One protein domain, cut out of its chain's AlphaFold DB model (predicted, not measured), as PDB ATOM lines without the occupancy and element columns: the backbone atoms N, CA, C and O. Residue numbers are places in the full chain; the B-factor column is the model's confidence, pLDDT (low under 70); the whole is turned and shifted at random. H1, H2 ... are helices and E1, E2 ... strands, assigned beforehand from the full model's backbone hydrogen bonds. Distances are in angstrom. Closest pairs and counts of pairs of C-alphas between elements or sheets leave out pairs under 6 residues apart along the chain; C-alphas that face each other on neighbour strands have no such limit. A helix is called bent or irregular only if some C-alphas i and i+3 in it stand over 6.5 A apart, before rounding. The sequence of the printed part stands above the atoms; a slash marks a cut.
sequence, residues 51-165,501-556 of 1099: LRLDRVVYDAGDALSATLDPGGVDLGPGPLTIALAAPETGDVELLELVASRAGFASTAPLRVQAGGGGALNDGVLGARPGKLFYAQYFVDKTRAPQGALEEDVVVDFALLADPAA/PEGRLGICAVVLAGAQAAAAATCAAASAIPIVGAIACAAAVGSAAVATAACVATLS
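This is residues 51 to 165 and 501 to 556 of the 1099 residues of the protein "Peptidase_S8 domain-containing protein" of Sorangium cellulosum So0157-2 (UniProt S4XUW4). One antiparallel sheet of seven strands is curled like part of a barrel and folded back on itself, so that its edge strands E1 and E9 come near each other, while a helical hairpin of H1 and H2 packs on it across E3, E8 and E9. A small parallel sheet, E6 and E7, lies only partly face to face with the large one, and H1 runs on past the large sheet to where H3 packs on its residues 504 to 512. The printed part has 171 residues, with nine named strands, E1 to E9, followed by three named helices, H1 to H3; the large sheet's order is E1, E2, E5, E4, E3, E8, E9. The class is mixed, helices and strands. The whole is compact, with a radius of gyration of the C-alphas of 15.5 A and spans of 48 by 40 by 33 A.

The large sheet holds E1, residues 51 to 53; E2, 66 to 69; E3, 80 to 86; E4, 91 to 100; E5, 103 to 106; E8, 132 to 138; and E9, 153 to 160. It is strongly twisted and a folded sheet, bent into two leaves that face each other: E1 and E2 face E4, E3, E8 and E9, with E5 as the hinge. The closest C-alphas of E1 and E9, Arg 52 and Asp 156, are 6.0 A apart. E3, E4 and E5 form a meander, each strand the antiparallel neighbour of the one before; with E2, the antiparallel neighbour of E5, they form a Greek key. N 84 and O 93 of E3 and E4 are within hydrogen-bond range at 2.8 A, as are N 68 and O 104 of E2 and E5 at 2.9 A and N 135 and O 156 of the hairpin E8 and E9 at 2.8 A. E6, residues 110 to 114, and E7, 124 to 127, are parallel, with N 125 and O 111 2.8 A apart; their sheet and the large one form a sandwich, two sheets face to face, with best planes 45 degrees apart. H1, residues 501 to 524, is on the large sheet at a height of 7.7 A and runs across the strands; the C-alphas of Ala 85 and Ala 518, closest between E3 and H1, are 5.4 A apart. H2, residues 534 to 547, is on it too, its closest C-alpha pair with E9 being Val 153 and Ala 540, 5.9 A. With residues 512 to 523 alone, H1 touches H2 in a hairpin, closest at C-alphas 523 and 537, 5.7 A, at a shallow tilt of 14 degrees, opposite ways. H3, residues 549 to 554, is not on the sheet and touches H1, closest at C-alphas 508 and 551, 5.7 A. Every O i to N i+4 pair is within hydrogen-bond range in H3, against 17 of 20 in H1 and 6 of 10 in H2.

E1 begins at C-alpha 51, (163.683, 167.795, 119.692). From first to last C-alpha E4 measures 28.0 A, E9 22.6 A, E3 20.3 A, E8 19.1 A, H1 35.3 A and H2 19.9 A. H1 begins at C-alpha 501, (155.548, 163.536, 93.952), and H3 ends at C-alpha 554, (156.816, 168.915, 104.828).

The C-alphas farthest apart, those of Gln 146 and Ala 164, are 49.2 A apart. Residues 166 to 500 are not printed, and C-alphas 165 and 501 are 26.7 A apart across the cut. The links E1 to E2 and E8 to E9 are long. The mean pLDDT of the printed part is 74.0; 55 residues are under 70, among them 501 to 511 and 525 to 556.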
ATOM      1  N   LEU A  51     162.505 168.570 119.300       81.00
ATOM      2  CA  LEU A  51     163.683 167.795 119.692       81.00
ATOM      3  C   LEU A  51     164.680 167.818 118.533       81.00
ATOM      4  O   LEU A  51     164.274 167.601 117.396       81.00
ATOM      5  N   ARG A  52     165.956 168.087 118.816       82.31
ATOM      6  CA  ARG A  52     167.027 168.130 117.816       82.31
ATOM      7  C   ARG A  52     168.263 167.391 118.313       82.31
ATOM      8  O   ARG A  52     168.757 167.668 119.405       82.31
ATOM      9  N   LEU A  53     168.771 166.471 117.511       85.00
ATOM     10  CA  LEU A  53     170.121 165.939 117.595       85.00
ATOM     11  C   LEU A  53     171.111 166.978 117.062       85.00
ATOM     12  O   LEU A  53     170.777 167.805 116.217       85.00
ATOM     13  N   ASP A  54     172.351 166.951 117.549       83.81
ATOM     14  CA  ASP A  54     173.367 167.909 117.101       83.81
ATOM     15  C   ASP A  54     173.851 167.667 115.665       83.81
ATOM     16  O   ASP A  54     174.469 168.553 115.070       83.81
ATOM     17  N   ARG A  55     173.592 166.475 115.107       82.06
ATOM     18  CA  ARG A  55     173.916 166.104 113.726       82.06
ATOM     19  C   ARG A  55     172.886 165.133 113.162       82.06
ATOM     20  O   ARG A  55     172.300 164.341 113.886       82.06
ATOM     21  N   VAL A  56     172.772 165.123 111.838       80.62
ATOM     22  CA  VAL A  56     171.996 164.116 111.091       80.62
ATOM     23  C   VAL A  56     172.851 162.896 110.728       80.62
ATOM     24  O   VAL A  56     172.330 161.794 110.608       80.62
ATOM     25  N   VAL A  57     174.167 163.060 110.552       84.75
ATOM     26  CA  VAL A  57     175.100 161.976 110.193       84.75
ATOM     27  C   VAL A  57     176.182 161.869 111.260       84.75
ATOM     28  O   VAL A  57     176.864 162.854 111.547       84.75
ATOM     29  N   TYR A  58     176.356 160.667 111.806       89.06
ATOM     30  CA  TYR A  58     177.387 160.338 112.790       89.06
ATOM     31  C   TYR A  58     178.324 159.270 112.235       89.06
ATOM     32  O   TYR A  58     177.874 158.330 111.585       89.06
ATOM     33  N   ASP A  59     179.614 159.382 112.534       89.75
ATOM     34  CA  ASP A  59     180.558 158.279 112.372       89.75
ATOM     35  C   ASP A  59     180.599 157.407 113.630       89.75
ATOM     36  O   ASP A  59     180.299 157.841 114.746       89.75
ATOM     37  N   ALA A  60     181.035 156.157 113.473       89.06
ATOM     38  CA  ALA A  60     181.302 155.302 114.621       89.06
ATOM     39  C   ALA A  60     182.383 155.934 115.520       89.06
ATOM     40  O   ALA A  60     183.504 156.201 115.088       89.06
ATOM     41  N   GLY A  61     182.052 156.138 116.793       87.94
ATOM     42  CA  GLY A  61     182.889 156.805 117.788       87.94
ATOM     43  C   GLY A  61     182.496 158.252 118.081       87.94
ATOM     44  O   GLY A  61     182.995 158.792 119.080       87.94
ATOM     45  N   ASP A  62     181.608 158.847 117.280       90.69
ATOM     46  CA  ASP A  62     181.145 160.214 117.488       90.69
ATOM     47  C   ASP A  62     180.392 160.378 118.813       90.69
ATOM     48  O   ASP A  62     179.768 159.456 119.350       90.69
ATOM     49  N   ALA A  63     180.488 161.596 119.340       90.88
ATOM     50  CA  ALA A  63     179.716 162.080 120.469       90.88
ATOM     51  C   ALA A  63     178.378 162.637 119.961       90.88
ATOM     52  O   ALA A  63     178.371 163.480 119.070       90.88
ATOM     53  N   LEU A  64     177.280 162.182 120.553       90.94
ATOM     54  CA  LEU A  64     175.910 162.594 120.286       90.94
ATOM     55  C   LEU A  64     175.402 163.459 121.432       90.94
ATOM     56  O   LEU A  64     175.509 163.088 122.602       90.94
ATOM     57  N   SER A  65     174.810 164.594 121.086       91.38
ATOM     58  CA  SER A  65     174.102 165.478 122.007       91.38
ATOM     59  C   SER A  65     172.732 165.843 121.446       91.38
ATOM     60  O   SER A  65     172.460 165.659 120.261       91.38
ATOM     61  N   ALA A  66     171.848 166.327 122.314       89.62
ATOM     62  CA  ALA A  66     170.497 166.694 121.920       89.62
ATOM     63  C   ALA A  66     170.025 167.953 122.643       89.62
ATOM     64  O   ALA A  66     170.423 168.226 123.784       89.62
ATOM     65  N   THR A  67     169.142 168.697 121.990       89.38
ATOM     66  CA  THR A  67     168.436 169.848 122.542       89.38
ATOM     67  C   THR A  67     166.933 169.687 122.365       89.38
ATOM     68  O   THR A  67     166.464 169.041 121.435       89.38
ATOM     69  N   LEU A  68     166.164 170.266 123.281       86.56
ATOM     70  CA  LEU A  68     164.710 170.344 123.183       86.56
ATOM     71  C   LEU A  68     164.293 171.806 123.335       86.56
ATOM     72  O   LEU A  68     164.473 172.393 124.408       86.56
ATOM     73  N   ASP A  69     163.737 172.380 122.272       84.19
ATOM     74  CA  ASP A  69     163.077 173.681 122.304       84.19
ATOM     75  C   ASP A  69     161.631 173.495 122.790       84.19
ATOM     76  O   ASP A  69     160.851 172.774 122.154       84.19
ATOM     77  N   PRO A  70     161.251 174.113 123.921       77.94
ATOM     78  CA  PRO A  70     159.900 174.021 124.447       77.94
ATOM     79  C   PRO A  70     158.859 174.886 123.704       77.94
ATOM     80  O   PRO A  70     157.696 174.886 124.111       77.94
ATOM     81  N   GLY A  71     159.264 175.678 122.699       73.56
ATOM     82  CA  GLY A  71     158.399 176.529 121.864       73.56
ATOM     83  C   GLY A  71     157.445 177.420 122.656       73.56
ATOM     84  O   GLY A  71     156.261 177.560 122.341       73.56
ATOM     85  N   GLY A  72     157.968 178.017 123.729       73.25
ATOM     86  CA  GLY A  72     157.241 178.944 124.596       73.25
ATOM     87  C   GLY A  72     156.377 178.291 125.683       73.25
ATOM     88  O   GLY A  72     155.747 179.017 126.453       73.25
ATOM     89  N   VAL A  73     156.355 176.959 125.790       76.31
ATOM     90  CA  VAL A  73     155.671 176.241 126.879       76.31
ATOM     91  C   VAL A  73     156.611 176.072 128.073       76.31
ATOM     92  O   VAL A  73     157.726 175.584 127.941       76.31
ATOM     93  N   ASP A  74     156.180 176.447 129.277       79.81
ATOM     94  CA  ASP A  74     156.965 176.164 130.484       79.81
ATOM     95  C   ASP A  74     156.847 174.673 130.849       79.81
ATOM     96  O   ASP A  74     155.781 174.214 131.261       79.81
ATOM     97  N   LEU A  75     157.936 173.918 130.667       80.06
ATOM     98  CA  LEU A  75     158.050 172.501 131.052       80.06
ATOM     99  C   LEU A  75     158.596 172.313 132.482       80.06
ATOM    100  O   LEU A  75     158.836 171.184 132.922       80.06
ATOM    101  N   GLY A  76     158.802 173.415 133.211       78.06
ATOM    102  CA  GLY A  76     159.390 173.449 134.541       78.06
ATOM    103  C   GLY A  76     160.925 173.346 134.546       78.06
ATOM    104  O   GLY A  76     161.548 172.994 133.549       78.06
ATOM    105  N   PRO A  77     161.579 173.631 135.688       75.06
ATOM    106  CA  PRO A  77     163.042 173.719 135.783       75.06
ATOM    107  C   PRO A  77     163.757 172.367 135.966       75.06
ATOM    108  O   PRO A  77     164.981 172.334 136.088       75.06
ATOM    109  N   GLY A  78     163.014 171.260 136.079       81.06
ATOM    110  CA  GLY A  78     163.580 169.931 136.325       81.06
ATOM    111  C   GLY A  78     164.186 169.304 135.064       81.06
ATOM    112  O   GLY A  78     163.763 169.650 133.961       81.06
ATOM    113  N   PRO A  79     165.129 168.353 135.202       83.81
ATOM    114  CA  PRO A  79     165.668 167.636 134.054       83.81
ATOM    115  C   PRO A  79     164.566 166.874 133.304       83.81
ATOM    116  O   PRO A  79     163.555 166.452 133.889       83.81
ATOM    117  N   LEU A  80     164.776 166.722 132.001       86.25
ATOM    118  CA  LEU A  80     163.982 165.918 131.077       86.25
ATOM    119  C   LEU A  80     164.813 164.718 130.625       86.25
ATOM    120  O   LEU A  80     166.037 164.735 130.712       86.25
ATOM    121  N   THR A  81     164.163 163.675 130.127       85.31
ATOM    122  CA  THR A  81     164.853 162.494 129.603       85.31
ATOM    123  C   THR A  81     164.314 162.179 128.222       85.31
ATOM    124  O   THR A  81     163.099 162.140 128.030       85.31
ATOM    125  N   ILE A  82     165.218 161.939 127.279       86.94
ATOM    126  CA  ILE A  82     164.894 161.417 125.953       86.94
ATOM    127  C   ILE A  82     165.435 159.996 125.816       86.94
ATOM    128  O   ILE A  82     166.421 159.640 126.462       86.94
ATOM    129  N   ALA A  83     164.790 159.192 124.981       86.00
ATOM    130  CA  ALA A  83     165.246 157.858 124.622       86.00
ATOM    131  C   ALA A  83     165.850 157.872 123.217       86.00
ATOM    132  O   ALA A  83     165.226 158.348 122.275       86.00
ATOM    133  N   LEU A  84     167.048 157.329 123.077       88.06
ATOM    134  CA  LEU A  84     167.733 157.102 121.814       88.06
ATOM    135  C   LEU A  84     167.587 155.628 121.469       88.06
ATOM    136  O   LEU A  84     167.930 154.788 122.286       88.06
ATOM    137  N   ALA A  85     167.057 155.300 120.298       87.69
ATOM    138  CA  ALA A  85     166.773 153.925 119.914       87.69
ATOM    139  C   ALA A  85     167.282 153.623 118.507       87.69
ATOM    140  O   ALA A  85     166.995 154.358 117.561       87.69
ATOM    141  N   ALA A  86     167.989 152.505 118.365       88.94
ATOM    142  CA  ALA A  86     168.439 151.963 117.092       88.94
ATOM    143  C   ALA A  86     167.606 150.707 116.754       88.94
ATOM    144  O   ALA A  86     167.885 149.620 117.262       88.94
ATOM    145  N   PRO A  87     166.566 150.808 115.898       82.88
ATOM    146  CA  PRO A  87     165.594 149.722 115.703       82.88
ATOM    147  C   PRO A  87     166.205 148.424 115.171       82.88
ATOM    148  O   PRO A  87     165.780 147.327 115.520       82.88
ATOM    149  N   GLU A  88     167.224 148.555 114.326       84.38
ATOM    150  CA  GLU A  88     167.891 147.446 113.641       84.38
ATOM    151  C   GLU A  88     168.760 146.583 114.566       84.38
ATOM    152  O   GLU A  88     169.017 145.409 114.278       84.38
ATOM    153  N   THR A  89     169.243 147.171 115.657       86.19
ATOM    154  CA  THR A  89     170.028 146.497 116.700       86.19
ATOM    155  C   THR A  89     169.191 146.188 117.937       86.19
ATOM    156  O   THR A  89     169.543 145.283 118.691       86.19
ATOM    157  N   GLY A  90     168.071 146.897 118.118       81.50
ATOM    158  CA  GLY A  90     167.228 146.842 119.309       81.50
ATOM    159  C   GLY A  90     167.797 147.622 120.497       81.50
ATOM    160  O   GLY A  90     167.272 147.487 121.598       81.50
ATOM    161  N   ASP A  91     168.859 148.399 120.285       87.50
ATOM    162  CA  ASP A  91     169.556 149.124 121.341       87.50
ATOM    163  C   ASP A  91     168.819 150.410 121.745       87.50
ATOM    164  O   ASP A  91     168.277 151.106 120.878       87.50
ATOM    165  N   VAL A  92     168.776 150.708 123.049       87.00
ATOM    166  CA  VAL A  92     168.041 151.846 123.619       87.00
ATOM    167  C   VAL A  92     168.822 152.496 124.764       87.00
ATOM    168  O   VAL A  92     168.997 151.903 125.825       87.00
ATOM    169  N   GLU A  93     169.157 153.771 124.588       88.38
ATOM    170  CA  GLU A  93     169.913 154.603 125.526       88.38
ATOM    171  C   GLU A  93     169.064 155.766 126.056       88.38
ATOM    172  O   GLU A  93     168.191 156.276 125.352       88.38
ATOM    173  N   LEU A  94     169.296 156.213 127.294       86.94
ATOM    174  CA  LEU A  94     168.593 157.366 127.864       86.94
ATOM    175  C   LEU A  94     169.543 158.555 127.999       86.94
ATOM    176  O   LEU A  94     170.642 158.434 128.535       86.94
ATOM    177  N   LEU A  95     169.094 159.728 127.555       88.00
ATOM    178  CA  LEU A  95     169.863 160.964 127.637       88.00
ATOM    179  C   LEU A  95     169.102 162.018 128.444       88.00
ATOM    180  O   LEU A  95     167.954 162.346 128.145       88.00
ATOM    181  N   GLU A  96     169.744 162.544 129.486       89.69
ATOM    182  CA  GLU A  96     169.180 163.601 130.329       89.69
ATOM    183  C   GLU A  96     169.417 164.985 129.707       89.69
ATOM    184  O   GLU A  96     170.544 165.320 129.336       89.69
ATOM    185  N   LEU A  97     168.365 165.805 129.641       89.62
ATOM    186  CA  LEU A  97     168.400 167.197 129.201       89.62
ATOM    187  C   LEU A  97     168.136 168.138 130.386       89.62
ATOM    188  O   LEU A  97     167.172 167.958 131.129       89.62
ATOM    189  N   VAL A  98     168.944 169.186 130.532       90.88
ATOM    190  CA  VAL A  98     168.787 170.223 131.569       90.88
ATOM    191  C   VAL A  98     168.499 171.585 130.957       90.88
ATOM    192  O   VAL A  98     168.875 171.853 129.817       90.88
ATOM    193  N   ALA A  99     167.861 172.465 131.731       86.88
ATOM    194  CA  ALA A  99     167.559 173.823 131.297       86.88
ATOM    195  C   ALA A  99     168.829 174.578 130.855       86.88
ATOM    196  O   ALA A  99     169.854 174.592 131.538       86.88
ATOM    197  N   SER A 100     168.734 175.237 129.707       84.31
ATOM    198  CA  SER A 100     169.781 176.010 129.049       84.31
ATOM    199  C   SER A 100     169.221 177.357 128.575       84.31
ATOM    200  O   SER A 100     168.034 177.645 128.713       84.31
ATOM    201  N   ARG A 101     170.069 178.212 127.990       74.31
ATOM    202  CA  ARG A 101     169.615 179.499 127.426       74.31
ATOM    203  C   ARG A 101     168.691 179.347 126.211       74.31
ATOM    204  O   ARG A 101     168.026 180.316 125.871       74.31
ATOM    205  N   ALA A 102     168.675 178.178 125.573       67.25
ATOM    206  CA  ALA A 102     167.939 177.901 124.341       67.25
ATOM    207  C   ALA A 102     166.850 176.822 124.524       67.25
ATOM    208  O   ALA A 102     166.456 176.189 123.556       67.25
ATOM    209  N   GLY A 103     166.396 176.569 125.761       84.12
ATOM    210  CA  GLY A 103     165.459 175.483 126.077       84.12
ATOM    211  C   GLY A 103     166.113 174.451 126.988       84.12
ATOM    212  O   GLY A 103     166.603 174.814 128.054       84.12
ATOM    213  N   PHE A 104     166.189 173.190 126.573       90.12
ATOM    214  CA  PHE A 104     166.890 172.121 127.294       90.12
ATOM    215  C   PHE A 104     168.024 171.541 126.445       90.12
ATOM    216  O   PHE A 104     167.899 171.465 125.227       90.12
ATOM    217  N   ALA A 105     169.131 171.141 127.067       89.50
ATOM    218  CA  ALA A 105     170.294 170.571 126.385       89.50
ATOM    219  C   ALA A 105     170.890 169.407 127.181       89.50
ATOM    220  O   ALA A 105     170.845 169.405 128.414       89.50
ATOM    221  N   SER A 106     171.470 168.429 126.487       89.25
ATOM    222  CA  SER A 106     172.107 167.273 127.117       89.25
ATOM    223  C   SER A 106     173.301 167.668 127.991       89.25
ATOM    224  O   SER A 106     174.136 168.473 127.577       89.25
ATOM    225  N   THR A 107     173.415 167.077 129.180       79.62
ATOM    226  CA  THR A 107     174.488 167.376 130.155       79.62
ATOM    227  C   THR A 107     175.830 166.733 129.818       79.62
ATOM    228  O   THR A 107     176.879 167.260 130.197       79.62
ATOM    229  N   ALA A 108     175.809 165.607 129.110       81.06
ATOM    230  CA  ALA A 108     176.981 164.888 128.632       81.06
ATOM    231  C   ALA A 108     176.654 164.210 127.294       81.06
ATOM    232  O   ALA A 108     175.514 163.792 127.108       81.06
ATOM    233  N   PRO A 109     177.617 164.089 126.367       82.00
ATOM    234  CA  PRO A 109     177.372 163.395 125.116       82.00
ATOM    235  C   PRO A 109     177.344 161.871 125.300       82.00
ATOM    236  O   PRO A 109     178.153 161.314 126.047       82.00
ATOM    237  N   LEU A 110     176.467 161.202 124.555       88.56
ATOM    238  CA  LEU A 110     176.449 159.746 124.381       88.56
ATOM    239  C   LEU A 110     177.407 159.350 123.246       88.56
ATOM    240  O   LEU A 110     177.642 160.150 122.350       88.56
ATOM    241  N   ARG A 111     177.973 158.138 123.232       90.25
ATOM    242  CA  ARG A 111     178.769 157.674 122.077       90.25
ATOM    243  C   ARG A 111     177.929 156.845 121.117       90.25
ATOM    244  O   ARG A 111     177.203 155.971 121.568       90.25
ATOM    245  N   VAL A 112     178.103 157.046 119.814       89.44
ATOM    246  CA  VAL A 112     177.528 156.174 118.774       89.44
ATOM    247  C   VAL A 112     178.581 155.156 118.325       89.44
ATOM    248  O   VAL A 112     179.750 155.509 118.173       89.44
ATOM    249  N   GLN A 113     178.220 153.887 118.129       90.88
ATOM    250  CA  GLN A 113     179.132 152.825 117.670       90.88
ATOM    251  C   GLN A 113     178.515 151.982 116.549       90.88
ATOM    252  O   GLN A 113     177.296 151.849 116.448       90.88
ATOM    253  N   ALA A 114     179.378 151.387 115.720       85.94
ATOM    254  CA  ALA A 114     178.980 150.462 114.665       85.94
ATOM    255  C   ALA A 114     178.854 149.027 115.195       85.94
ATOM    256  O   ALA A 114     179.850 148.395 115.545       85.94
ATOM    257  N   GLY A 115     177.635 148.491 115.158       73.88
ATOM    258  CA  GLY A 115     177.332 147.110 115.532       73.88
ATOM    259  C   GLY A 115     177.235 146.861 117.044       73.88
ATOM    260  O   GLY A 115     177.897 147.504 117.851       73.88
ATOM    261  N   GLY A 116     176.393 145.886 117.407       64.88
ATOM    262  CA  GLY A 116     176.098 145.473 118.785       64.88
ATOM    263  C   GLY A 116     174.591 145.325 119.019       64.88
ATOM    264  O   GLY A 116     173.812 145.996 118.356       64.88
ATOM    265  N   GLY A 117     174.176 144.420 119.907       60.38
ATOM    266  CA  GLY A 117     172.906 144.554 120.625       60.38
ATOM    267  C   GLY A 117     173.269 145.115 121.992       60.38
ATOM    268  O   GLY A 117     173.904 144.396 122.768       60.38
ATOM    269  N   GLY A 118     173.008 146.400 122.215       60.91
ATOM    270  CA  GLY A 118     173.409 147.092 123.438       60.91
ATOM    271  C   GLY A 118     172.558 146.684 124.635       60.91
ATOM    272  O   GLY A 118     171.436 146.178 124.498       60.91
ATOM    273  N   ALA A 119     173.143 146.816 125.823       66.69
ATOM    274  CA  ALA A 119     172.391 146.702 127.063       66.69
ATOM    275  C   ALA A 119     171.709 148.049 127.297       66.69
ATOM    276  O   ALA A 119     172.346 149.076 127.136       66.69
ATOM    277  N   LEU A 120     170.445 148.051 127.726       74.94
ATOM    278  CA  LEU A 120     169.724 149.299 127.970       74.94
ATOM    279  C   LEU A 120     170.516 150.248 128.883       74.94
ATOM    280  O   LEU A 120     170.801 149.898 130.033       74.94
ATOM    281  N   ASN A 121     170.757 151.464 128.392       78.81
ATOM    282  CA  ASN A 121     171.397 152.555 129.114       78.81
ATOM    283  C   ASN A 121     172.847 152.241 129.538       78.81
ATOM    284  O   ASN A 121     173.234 152.487 130.689       78.81
ATOM    285  N   ASP A 122     173.634 151.660 128.632       82.12
ATOM    286  CA  ASP A 122     175.051 151.337 128.831       82.12
ATOM    287  C   ASP A 122     176.018 152.490 128.480       82.12
ATOM    288  O   ASP A 122     177.228 152.401 128.724       82.12
ATOM    289  N   GLY A 123     175.482 153.615 128.001       83.19
ATOM    290  CA  GLY A 123     176.219 154.817 127.630       83.19
ATOM    291  C   GLY A 123     176.732 154.814 126.187       83.19
ATOM    292  O   GLY A 123     177.465 155.740 125.806       83.19
ATOM    293  N   VAL A 124     176.379 153.805 125.384       88.50
ATOM    294  CA  VAL A 124     176.796 153.663 123.988       88.50
ATOM    295  C   VAL A 124     175.615 153.238 123.115       88.50
ATOM    296  O   VAL A 124     175.122 152.131 123.230       88.50
ATOM    297  N   LEU A 125     175.230 154.070 122.145       90.25
ATOM    298  CA  LEU A 125     174.229 153.693 121.147       90.25
ATOM    299  C   LEU A 125     174.877 152.886 120.012       90.25
ATOM    300  O   LEU A 125     175.535 153.437 119.124       90.25
ATOM    301  N   GLY A 126     174.682 151.574 120.027       90.19
ATOM    302  CA  GLY A 126     175.039 150.651 118.961       90.19
ATOM    303  C   GLY A 126     174.015 150.676 117.829       90.19
ATOM    304  O   GLY A 126     172.929 150.110 117.943       90.19
ATOM    305  N   ALA A 127     174.378 151.268 116.691       88.56
ATOM    306  CA  ALA A 127     173.563 151.275 115.477       88.56
ATOM    307  C   ALA A 127     174.223 150.444 114.362       88.56
ATOM    308  O   ALA A 127     175.434 150.203 114.356       88.56
ATOM    309  N   ARG A 128     173.429 149.965 113.396       89.38
ATOM    310  CA  ARG A 128     173.988 149.353 112.179       89.38
ATOM    311  C   ARG A 128     174.468 150.460 111.230       89.38
ATOM    312  O   ARG A 128     173.718 151.414 111.032       89.38
ATOM    313  N   PRO A 129     175.664 150.343 110.625       89.06
ATOM    314  CA  PRO A 129     176.096 151.271 109.583       89.06
ATOM    315  C   PRO A 129     175.062 151.372 108.452       89.06
ATOM    316  O   PRO A 129     174.436 150.372 108.091       89.06
ATOM    317  N   GLY A 130     174.838 152.585 107.948       82.25
ATOM    318  CA  GLY A 130     173.850 152.886 106.909       82.25
ATOM    319  C   GLY A 130     172.393 152.849 107.386       82.25
ATOM    320  O   GLY A 130     171.481 152.894 106.561       82.25
ATOM    321  N   LYS A 131     172.140 152.736 108.698       86.12
ATOM    322  CA  LYS A 131     170.786 152.673 109.269       86.12
ATOM    323  C   LYS A 131     170.486 153.858 110.178       86.12
ATOM    324  O   LYS A 131     171.370 154.400 110.843       86.12
ATOM    325  N   LEU A 132     169.207 154.229 110.189       86.69
ATOM    326  CA  LEU A 132     168.672 155.281 111.040       86.69
ATOM    327  C   LEU A 132     168.567 154.818 112.497       86.69
ATOM    328  O   LEU A 132     168.240 153.664 112.783       86.69
ATOM    329  N   PHE A 133     168.788 155.756 113.404       88.50
ATOM    330  CA  PHE A 133     168.435 155.680 114.813       88.50
ATOM    331  C   PHE A 133     167.672 156.952 115.204       88.50
ATOM    332  O   PHE A 133     167.697 157.948 114.485       88.50
ATOM    333  N   TYR A 134     166.957 156.907 116.325       87.88
ATOM    334  CA  TYR A 134     165.915 157.881 116.639       87.88
ATOM    335  C   TYR A 134     166.039 158.390 118.068       87.88
ATOM    336  O   TYR A 134     166.175 157.593 118.991       87.88
ATOM    337  N   ALA A 135     165.931 159.700 118.259       86.38
ATOM    338  CA  ALA A 135     165.758 160.343 119.551       86.38
ATOM    339  C   ALA A 135     164.270 160.593 119.802       86.38
ATOM    340  O   ALA A 135     163.560 161.058 118.919       86.38
ATOM    341  N   GLN A 136     163.778 160.283 120.994       83.88
ATOM    342  CA  GLN A 136     162.356 160.329 121.317       83.88
ATOM    343  C   GLN A 136     162.152 160.984 122.681       83.88
ATOM    344  O   GLN A 136     162.643 160.495 123.700       83.88
ATOM    345  N   TYR A 137     161.392 162.072 122.715       83.12
ATOM    346  CA  TYR A 137     160.906 162.686 123.942       83.12
ATOM    347  C   TYR A 137     159.435 162.326 124.144       83.12
ATOM    348  O   TYR A 137     158.570 162.752 123.381       83.12
ATOM    349  N   PHE A 138     159.148 161.545 125.184       77.50
ATOM    350  CA  PHE A 138     157.780 161.228 125.589       77.50
ATOM    351  C   PHE A 138     157.260 162.367 126.463       77.50
ATOM    352  O   PHE A 138     157.812 162.639 127.531       77.50
ATOM    353  N   VAL A 139     156.217 163.054 125.999       76.19
ATOM    354  CA  VAL A 139     155.761 164.302 126.613       76.19
ATOM    355  C   VAL A 139     155.112 164.022 127.968       76.19
ATOM    356  O   VAL A 139     154.047 163.407 128.060       76.19
ATOM    357  N   ASP A 140     155.722 164.529 129.043       76.81
ATOM    358  CA  ASP A 140     155.123 164.500 130.377       76.81
ATOM    359  C   ASP A 140     154.024 165.568 130.492       76.81
ATOM    360  O   ASP A 140     154.251 166.711 130.904       76.81
ATOM    361  N   LYS A 141     152.793 165.176 130.146       72.31
ATOM    362  CA  LYS A 141     151.603 166.041 130.203       72.31
ATOM    363  C   LYS A 141     151.266 166.544 131.615       72.31
ATOM    364  O   LYS A 141     150.391 167.394 131.745       72.31
ATOM    365  N   THR A 142     151.933 166.059 132.669       73.06
ATOM    366  CA  THR A 142     151.759 166.583 134.034       73.06
ATOM    367  C   THR A 142     152.566 167.854 134.306       73.06
ATOM    368  O   THR A 142     152.235 168.589 135.238       73.06
ATOM    369  N   ARG A 143     153.594 168.141 133.494       74.06
ATOM    370  CA  ARG A 143     154.467 169.318 133.645       74.06
ATOM    371  C   ARG A 143     153.985 170.558 132.899       74.06
ATOM    372  O   ARG A 143     154.461 171.646 133.193       74.06
ATOM    373  N   ALA A 144     153.042 170.407 131.973       68.69
ATOM    374  CA  ALA A 144     152.477 171.502 131.193       68.69
ATOM    375  C   ALA A 144     151.015 171.790 131.595       68.69
ATOM    376  O   ALA A 144     150.315 170.890 132.073       68.69
ATOM    377  N   PRO A 145     150.504 173.019 131.381       67.38
ATOM    378  CA  PRO A 145     149.089 173.320 131.580       67.38
ATOM    379  C   PRO A 145     148.194 172.406 130.729       67.38
ATOM    380  O   PRO A 145     148.518 172.071 129.590       67.38
ATOM    381  N   GLN A 146     147.042 172.008 131.270       62.44
ATOM    382  CA  GLN A 146     146.136 171.064 130.611       62.44
ATOM    383  C   GLN A 146     145.663 171.617 129.250       62.44
ATOM    384  O   GLN A 146     145.051 172.682 129.192       62.44
ATOM    385  N   GLY A 147     145.961 170.899 128.161       61.28
ATOM    386  CA  GLY A 147     145.663 171.331 126.786       61.28
ATOM    387  C   GLY A 147     146.697 172.275 126.153       61.28
ATOM    388  O   GLY A 147     146.450 172.782 125.065       61.28
ATOM    389  N   ALA A 148     147.839 172.532 126.806       63.97
ATOM    390  CA  ALA A 148     148.918 173.350 126.240       63.97
ATOM    391  C   ALA A 148     149.778 172.607 125.201       63.97
ATOM    392  O   ALA A 148     150.336 173.257 124.314       63.97
ATOM    393  N   LEU A 149     149.861 171.278 125.324       67.25
ATOM    394  CA  LEU A 149     150.612 170.369 124.457       67.25
ATOM    395  C   LEU A 149     149.658 169.321 123.882       67.25
ATOM    396  O   LEU A 149     148.959 168.635 124.639       67.25
ATOM    397  N   GLU A 150     149.619 169.216 122.559       67.62
ATOM    398  CA  GLU A 150     148.801 168.225 121.848       67.62
ATOM    399  C   GLU A 150     149.609 166.946 121.578       67.62
ATOM    400  O   GLU A 150     149.050 165.849 121.537       67.62
ATOM    401  N   GLU A 151     150.932 167.080 121.505       72.00
ATOM    402  CA  GLU A 151     151.910 166.045 121.203       72.00
ATOM    403  C   GLU A 151     152.044 165.025 122.354       72.00
ATOM    404  O   GLU A 151     152.131 165.382 123.530       72.00
ATOM    405  N   ASP A 152     152.062 163.730 122.020       71.69
ATOM    406  CA  ASP A 152     152.348 162.636 122.969       71.69
ATOM    407  C   ASP A 152     153.828 162.212 122.935       71.69
ATOM    408  O   ASP A 152     154.390 161.791 123.948       71.69
ATOM    409  N   VAL A 153     154.467 162.335 121.770       72.56
ATOM    410  CA  VAL A 153     155.887 162.053 121.548       72.56
ATOM    411  C   VAL A 153     156.438 163.036 120.521       72.56
ATOM    412  O   VAL A 153     155.758 163.369 119.552       72.56
ATOM    413  N   VAL A 154     157.669 163.488 120.735       73.88
ATOM    414  CA  VAL A 154     158.448 164.264 119.765       73.88
ATOM    415  C   VAL A 154     159.649 163.422 119.374       73.88
ATOM    416  O   VAL A 154     160.320 162.872 120.248       73.88
ATOM    417  N   VAL A 155     159.892 163.278 118.075       75.62
ATOM    418  CA  VAL A 155     160.924 162.386 117.540       75.62
ATOM    419  C   VAL A 155     161.870 163.179 116.658       75.62
ATOM    420  O   VAL A 155     161.423 164.024 115.889       75.62
ATOM    421  N   ASP A 156     163.151 162.855 116.755       81.19
ATOM    422  CA  ASP A 156     164.178 163.232 115.792       81.19
ATOM    423  C   ASP A 156     164.969 161.986 115.368       81.19
ATOM    424  O   ASP A 156     164.868 160.935 116.009       81.19
ATOM    425  N   PHE A 157     165.736 162.055 114.285       83.94
ATOM    426  CA  PHE A 157     166.483 160.913 113.765       83.94
ATOM    427  C   PHE A 157     167.868 161.293 113.263       83.94
ATOM    428  O   PHE A 157     168.137 162.424 112.876       83.94
ATOM    429  N   ALA A 158     168.750 160.304 113.221       85.06
ATOM    430  CA  ALA A 158     170.052 160.436 112.600       85.06
ATOM    431  C   ALA A 158     170.517 159.109 111.998       85.06
ATOM    432  O   ALA A 158     169.965 158.041 112.255       85.06
ATOM    433  N   LEU A 159     171.533 159.197 111.153       86.25
ATOM    434  CA  LEU A 159     172.117 158.113 110.390       86.25
ATOM    435  C   LEU A 159     173.518 157.808 110.915       86.25
ATOM    436  O   LEU A 159     174.357 158.704 111.018       86.25
ATOM    437  N   LEU A 160     173.801 156.531 111.169       89.50
ATOM    438  CA  LEU A 160     175.181 156.082 111.315       89.50
ATOM    439  C   LEU A 160     175.785 155.882 109.921       89.50
ATOM    440  O   LEU A 160     175.292 155.056 109.152       89.50
ATOM    441  N   ALA A 161     176.843 156.622 109.593       85.81
ATOM    442  CA  ALA A 161     177.522 156.528 108.309       85.81
ATOM    443  C   ALA A 161     178.028 155.100 108.049       85.81
ATOM    444  O   ALA A 161     178.594 154.451 108.934       85.81
ATOM    445  N   ASP A 162     177.820 154.605 106.827       85.06
ATOM    446  CA  ASP A 162     178.413 153.348 106.384       85.06
ATOM    447  C   ASP A 162     179.795 153.613 105.774       85.06
ATOM    448  O   ASP A 162     179.872 154.240 104.715       85.06
ATOM    449  N   PRO A 163     180.901 153.140 106.381       78.81
ATOM    450  CA  PRO A 163     182.224 153.278 105.781       78.81
ATOM    451  C   PRO A 163     182.372 152.507 104.458       78.81
ATOM    452  O   PRO A 163     183.346 152.736 103.741       78.81
ATOM    453  N   ALA A 164     181.449 151.592 104.132       78.25
ATOM    454  CA  ALA A 164     181.390 150.913 102.840       78.25
ATOM    455  C   ALA A 164     180.637 151.707 101.755       78.25
ATOM    456  O   ALA A 164     180.717 151.326 100.585       78.25
ATOM    457  N   ALA A 165     179.939 152.796 102.106       74.50
ATOM    458  CA  ALA A 165     179.271 153.654 101.132       74.50
ATOM    459  C   ALA A 165     180.289 154.288 100.170       74.50
ATOM    460  O   ALA A 165     181.405 154.652 100.555       74.50
ATOM    461  N   PRO A 501     156.265 163.844  92.704       50.34
ATOM    462  CA  PRO A 501     155.548 163.536  93.952       50.34
ATOM    463  C   PRO A 501     155.730 162.097  94.470       50.34
ATOM    464  O   PRO A 501     155.730 161.867  95.676       50.34
ATOM    465  N   GLU A 502     155.909 161.134  93.567       53.19
ATOM    466  CA  GLU A 502     156.014 159.700  93.867       53.19
ATOM    467  C   GLU A 502     157.322 159.345  94.594       53.19
ATOM    468  O   GLU A 502     157.293 158.594  95.570       53.19
ATOM    469  N   GLY A 503     158.452 159.943  94.195       52.34
ATOM    470  CA  GLY A 503     159.735 159.760  94.882       52.34
ATOM    471  C   GLY A 503     159.732 160.328  96.308       52.34
ATOM    472  O   GLY A 503     160.342 159.764  97.214       52.34
ATOM    473  N   ARG A 504     158.959 161.400  96.538       54.88
ATOM    474  CA  ARG A 504     158.830 162.078  97.845       54.88
ATOM    475  C   ARG A 504     158.119 161.212  98.885       54.88
ATOM    476  O   ARG A 504     158.495 161.208 100.054       54.88
ATOM    477  N   LEU A 505     157.129 160.430  98.452       56.72
ATOM    478  CA  LEU A 505     156.391 159.507  99.319       56.72
ATOM    479  C   LEU A 505     157.257 158.326  99.793       56.72
ATOM    480  O   LEU A 505     157.042 157.817 100.895       56.72
ATOM    481  N   GLY A 506     158.257 157.919  99.002       58.47
ATOM    482  CA  GLY A 506     159.160 156.812  99.328       58.47
ATOM    483  C   GLY A 506     160.051 157.076 100.548       58.47
ATOM    484  O   GLY A 506     160.145 156.225 101.431       58.47
ATOM    485  N   ILE A 507     160.644 158.273 100.651       59.34
ATOM    486  CA  ILE A 507     161.540 158.651 101.765       59.34
ATOM    487  C   ILE A 507     160.766 158.712 103.085       59.34
ATOM    488  O   ILE A 507     161.206 158.171 104.103       59.34
ATOM    489  N   CYS A 508     159.569 159.301 103.061       61.78
ATOM    490  CA  CYS A 508     158.739 159.376 104.257       61.78
ATOM    491  C   CYS A 508     158.271 158.022 104.760       61.78
ATOM    492  O   CYS A 508     158.184 157.831 105.972       61.78
ATOM    493  N   ALA A 509     158.014 157.071 103.861       65.31
ATOM    494  CA  ALA A 509     157.671 155.716 104.261       65.31
ATOM    495  C   ALA A 509     158.811 155.047 105.055       65.31
ATOM    496  O   ALA A 509     158.538 154.357 106.038       65.31
ATOM    497  N   VAL A 510     160.076 155.290 104.682       68.25
ATOM    498  CA  VAL A 510     161.256 154.737 105.375       68.25
ATOM    499  C   VAL A 510     161.425 155.346 106.768       68.25
ATOM    500  O   VAL A 510     161.546 154.608 107.747       68.25
ATOM    501  N   VAL A 511     161.384 156.680 106.881       68.50
ATOM    502  CA  VAL A 511     161.533 157.375 108.173       68.50
ATOM    503  C   VAL A 511     160.386 157.012 109.122       68.50
ATOM    504  O   VAL A 511     160.639 156.711 110.289       68.50
ATOM    505  N   LEU A 512     159.148 156.960 108.612       70.12
ATOM    506  CA  LEU A 512     157.948 156.586 109.371       70.12
ATOM    507  C   LEU A 512     158.030 155.158 109.915       70.12
ATOM    508  O   LEU A 512     157.779 154.936 111.100       70.12
ATOM    509  N   ALA A 513     158.394 154.190 109.071       70.25
ATOM    510  CA  ALA A 513     158.505 152.796 109.488       70.25
ATOM    511  C   ALA A 513     159.585 152.609 110.566       70.25
ATOM    512  O   ALA A 513     159.371 151.887 111.543       70.25
ATOM    513  N   GLY A 514     160.727 153.290 110.430       73.06
ATOM    514  CA  GLY A 514     161.799 153.214 111.417       73.06
ATOM    515  C   GLY A 514     161.462 153.919 112.734       73.06
ATOM    516  O   GLY A 514     161.756 153.367 113.791       73.06
ATOM    517  N   ALA A 515     160.759 155.058 112.707       72.19
ATOM    518  CA  ALA A 515     160.294 155.735 113.922       72.19
ATOM    519  C   ALA A 515     159.292 154.871 114.709       72.19
ATOM    520  O   ALA A 515     159.384 154.762 115.932       72.19
ATOM    521  N   GLN A 516     158.377 154.183 114.016       72.94
ATOM    522  CA  GLN A 516     157.471 153.213 114.641       72.94
ATOM    523  C   GLN A 516     158.234 152.043 115.270       72.94
ATOM    524  O   GLN A 516     157.930 151.633 116.393       72.94
ATOM    525  N   ALA A 517     159.239 151.516 114.567       76.31
ATOM    526  CA  ALA A 517     160.084 150.445 115.078       76.31
ATOM    527  C   ALA A 517     160.923 150.900 116.289       76.31
ATOM    528  O   ALA A 517     161.072 150.141 117.245       76.31
ATOM    529  N   ALA A 518     161.405 152.145 116.291       76.31
ATOM    530  CA  ALA A 518     162.124 152.757 117.405       76.31
ATOM    531  C   ALA A 518     161.235 152.907 118.640       76.31
ATOM    532  O   ALA A 518     161.617 152.472 119.725       76.31
ATOM    533  N   ALA A 519     160.026 153.446 118.469       74.19
ATOM    534  CA  ALA A 519     159.048 153.568 119.543       74.19
ATOM    535  C   ALA A 519     158.677 152.194 120.114       74.19
ATOM    536  O   ALA A 519     158.631 152.019 121.332       74.19
ATOM    537  N   ALA A 520     158.483 151.190 119.252       72.81
ATOM    538  CA  ALA A 520     158.232 149.816 119.673       72.81
ATOM    539  C   ALA A 520     159.417 149.219 120.455       72.81
ATOM    540  O   ALA A 520     159.191 148.572 121.478       72.81
ATOM    541  N   ALA A 521     160.661 149.465 120.028       75.50
ATOM    542  CA  ALA A 521     161.867 149.019 120.729       75.50
ATOM    543  C   ALA A 521     162.006 149.685 122.109       75.50
ATOM    544  O   ALA A 521     162.155 148.990 123.116       75.50
ATOM    545  N   THR A 522     161.845 151.010 122.190       76.12
ATOM    546  CA  THR A 522     161.837 151.755 123.460       76.12
ATOM    547  C   THR A 522     160.730 151.270 124.396       76.12
ATOM    548  O   THR A 522     160.941 151.118 125.599       76.12
ATOM    549  N   CYS A 523     159.555 150.959 123.849       73.25
ATOM    550  CA  CYS A 523     158.429 150.439 124.613       73.25
ATOM    551  C   CYS A 523     158.600 148.992 125.072       73.25
ATOM    552  O   CYS A 523     158.169 148.646 126.172       73.25
ATOM    553  N   ALA A 524     159.258 148.143 124.284       72.12
ATOM    554  CA  ALA A 524     159.640 146.800 124.716       72.12
ATOM    555  C   ALA A 524     160.663 146.849 125.868       72.12
ATOM    556  O   ALA A 524     160.630 146.008 126.766       72.12
ATOM    557  N   ALA A 525     161.509 147.880 125.886       69.00
ATOM    558  CA  ALA A 525     162.440 148.198 126.966       69.00
ATOM    559  C   ALA A 525     161.778 148.823 128.224       69.00
ATOM    560  O   ALA A 525     162.405 148.903 129.286       69.00
ATOM    561  N   ALA A 526     160.503 149.233 128.156       59.69
ATOM    562  CA  ALA A 526     159.840 150.072 129.162       59.69
ATOM    563  C   ALA A 526     159.622 149.429 130.545       59.69
ATOM    564  O   ALA A 526     159.324 150.147 131.497       59.69
ATOM    565  N   SER A 527     159.837 148.118 130.734       54.50
ATOM    566  CA  SER A 527     159.854 147.539 132.092       54.50
ATOM    567  C   SER A 527     161.015 148.054 132.960       54.50
ATOM    568  O   SER A 527     160.997 147.849 134.172       54.50
ATOM    569  N   ALA A 528     162.013 148.711 132.352       52.59
ATOM    570  CA  ALA A 528     163.177 149.299 133.017       52.59
ATOM    571  C   ALA A 528     163.203 150.845 132.998       52.59
ATOM    572  O   ALA A 528     164.074 151.438 133.633       52.59
ATOM    573  N   ILE A 529     162.260 151.510 132.312       54.66
ATOM    574  CA  ILE A 529     162.244 152.972 132.130       54.66
ATOM    575  C   ILE A 529     161.126 153.573 133.006       54.66
ATOM    576  O   ILE A 529     159.949 153.398 132.692       54.66
ATOM    577  N   PRO A 530     161.438 154.312 134.089       53.28
ATOM    578  CA  PRO A 530     160.448 154.750 135.087       53.28
ATOM    579  C   PRO A 530     159.428 155.797 134.593       53.28
ATOM    580  O   PRO A 530     158.545 156.190 135.352       53.28
ATOM    581  N   ILE A 531     159.541 156.256 133.344       52.50
ATOM    582  CA  ILE A 531     158.799 157.399 132.789       52.50
ATOM    583  C   ILE A 531     157.659 156.950 131.850       52.50
ATOM    584  O   ILE A 531     156.705 157.697 131.637       52.50
ATOM    585  N   VAL A 532     157.686 155.717 131.326       54.09
ATOM    586  CA  VAL A 532     156.762 155.281 130.262       54.09
ATOM    587  C   VAL A 532     155.694 154.335 130.819       54.09
ATOM    588  O   VAL A 532     155.900 153.133 130.965       54.09
ATOM    589  N   GLY A 533     154.513 154.862 131.150       54.50
ATOM    590  CA  GLY A 533     153.365 154.015 131.500       54.50
ATOM    591  C   GLY A 533     152.911 153.164 130.304       54.50
ATOM    592  O   GLY A 533     152.949 153.625 129.169       54.50
ATOM    593  N   ALA A 534     152.401 151.948 130.530       50.59
ATOM    594  CA  ALA A 534     151.929 151.052 129.455       50.59
ATOM    595  C   ALA A 534     150.879 151.693 128.512       50.59
ATOM    596  O   ALA A 534     150.783 151.330 127.342       50.59
ATOM    597  N   ILE A 535     150.124 152.683 129.009       49.56
ATOM    598  CA  ILE A 535     149.162 153.489 128.235       49.56
ATOM    599  C   ILE A 535     149.883 154.479 127.299       49.56
ATOM    600  O   ILE A 535     149.439 154.677 126.169       49.56
ATOM    601  N   ALA A 536     151.016 155.045 127.729       51.62
ATOM    602  CA  ALA A 536     151.851 155.924 126.912       51.62
ATOM    603  C   ALA A 536     152.502 155.163 125.749       51.62
ATOM    604  O   ALA A 536     152.621 155.722 124.672       51.62
ATOM    605  N   CYS A 537     152.829 153.876 125.907       61.44
ATOM    606  CA  CYS A 537     153.417 153.075 124.828       61.44
ATOM    607  C   CYS A 537     152.466 152.767 123.667       61.44
ATOM    608  O   CYS A 537     152.864 152.834 122.507       61.44
ATOM    609  N   ALA A 538     151.197 152.468 123.958       55.06
ATOM    610  CA  ALA A 538     150.196 152.263 122.910       55.06
ATOM    611  C   ALA A 538     149.845 153.579 122.189       55.06
ATOM    612  O   ALA A 538     149.653 153.578 120.974       55.06
ATOM    613  N   ALA A 539     149.803 154.696 122.925       54.03
ATOM    614  CA  ALA A 539     149.600 156.027 122.359       54.03
ATOM    615  C   ALA A 539     150.818 156.507 121.546       54.03
ATOM    616  O   ALA A 539     150.632 157.032 120.456       54.03
ATOM    617  N   ALA A 540     152.045 156.261 122.021       55.59
ATOM    618  CA  ALA A 540     153.293 156.705 121.400       55.59
ATOM    619  C   ALA A 540     153.598 156.027 120.059       55.59
ATOM    620  O   ALA A 540     154.057 156.693 119.140       55.59
ATOM    621  N   VAL A 541     153.305 154.729 119.901       60.81
ATOM    622  CA  VAL A 541     153.453 154.053 118.594       60.81
ATOM    623  C   VAL A 541     152.460 154.622 117.570       60.81
ATOM    624  O   VAL A 541     152.796 154.777 116.397       60.81
ATOM    625  N   GLY A 542     151.249 154.980 118.014       54.41
ATOM    626  CA  GLY A 542     150.238 155.627 117.174       54.41
ATOM    627  C   GLY A 542     150.542 157.097 116.857       54.41
ATOM    628  O   GLY A 542     150.292 157.536 115.739       54.41
ATOM    629  N   SER A 543     151.104 157.858 117.800       52.44
ATOM    630  CA  SER A 543     151.422 159.283 117.635       52.44
ATOM    631  C   SER A 543     152.773 159.540 116.966       52.44
ATOM    632  O   SER A 543     152.896 160.538 116.259       52.44
ATOM    633  N   ALA A 544     153.737 158.612 117.056       54.09
ATOM    634  CA  ALA A 544     154.925 158.604 116.199       54.09
ATOM    635  C   ALA A 544     154.520 158.621 114.715       54.09
ATOM    636  O   ALA A 544     155.128 159.322 113.914       54.09
ATOM    637  N   ALA A 545     153.411 157.959 114.358       49.38
ATOM    638  CA  ALA A 545     152.867 158.009 113.006       49.38
ATOM    639  C   ALA A 545     152.295 159.382 112.601       49.38
ATOM    640  O   ALA A 545     152.270 159.697 111.414       49.38
ATOM    641  N   VAL A 546     151.857 160.204 113.563       47.00
ATOM    642  CA  VAL A 546     151.305 161.552 113.333       47.00
ATOM    643  C   VAL A 546     152.418 162.602 113.272       47.00
ATOM    644  O   VAL A 546     152.401 163.442 112.375       47.00
ATOM    645  N   ALA A 547     153.432 162.515 114.141       47.59
ATOM    646  CA  ALA A 547     154.625 163.365 114.079       47.59
ATOM    647  C   ALA A 547     155.390 163.163 112.759       47.59
ATOM    648  O   ALA A 547     155.845 164.123 112.146       47.59
ATOM    649  N   THR A 548     155.442 161.927 112.250       47.91
ATOM    650  CA  THR A 548     156.000 161.635 110.924       47.91
ATOM    651  C   THR A 548     154.977 161.796 109.788       47.91
ATOM    652  O   THR A 548     155.377 161.821 108.638       47.91
ATOM    653  N   ALA A 549     153.678 162.011 110.028       43.22
ATOM    654  CA  ALA A 549     152.767 162.475 108.969       43.22
ATOM    655  C   ALA A 549     153.098 163.918 108.532       43.22
ATOM    656  O   ALA A 549     152.865 164.280 107.378       43.22
ATOM    657  N   ALA A 550     153.742 164.703 109.408       46.62
ATOM    658  CA  ALA A 550     154.382 165.958 109.024       46.62
ATOM    659  C   ALA A 550     155.478 165.727 107.972       46.62
ATOM    660  O   ALA A 550     155.563 166.519 107.055       46.62
ATOM    661  N   CYS A 551     156.209 164.603 107.978       50.00
ATOM    662  CA  CYS A 551     157.120 164.221 106.885       50.00
ATOM    663  C   CYS A 551     156.434 164.350 105.517       50.00
ATOM    664  O   CYS A 551     156.989 164.945 104.607       50.00
ATOM    665  N   VAL A 552     155.196 163.858 105.381       47.00
ATOM    666  CA  VAL A 552     154.440 163.880 104.117       47.00
ATOM    667  C   VAL A 552     153.968 165.295 103.758       47.00
ATOM    668  O   VAL A 552     153.957 165.655 102.584       47.00
ATOM    669  N   ALA A 553     153.608 166.116 104.750       41.06
ATOM    670  CA  ALA A 553     153.230 167.516 104.534       41.06
ATOM    671  C   ALA A 553     154.446 168.410 104.209       41.06
ATOM    672  O   ALA A 553     154.350 169.323 103.387       41.06
ATOM    673  N   THR A 554     155.593 168.108 104.814       41.59
ATOM    674  CA  THR A 554     156.816 168.915 104.828       41.59
ATOM    675  C   THR A 554     157.799 168.526 103.717       41.59
ATOM    676  O   THR A 554     158.393 169.400 103.094       41.59
ATOM    677  N   LEU A 555     157.879 167.242 103.343       42.50
ATOM    678  CA  LEU A 555     158.600 166.755 102.153       42.50
ATOM    679  C   LEU A 555     157.778 166.895 100.872       42.50
ATOM    680  O   LEU A 555     158.050 166.251  99.857       42.50
ATOM    681  N   SER A 556     156.854 167.852 100.858       42.06
ATOM    682  CA  SER A 556     156.411 168.507  99.633       42.06
ATOM    683  C   SER A 556     157.567 169.290  98.995       42.06
ATOM    684  O   SER A 556     157.328 170.434  98.647       42.06
TER     685      SER A 556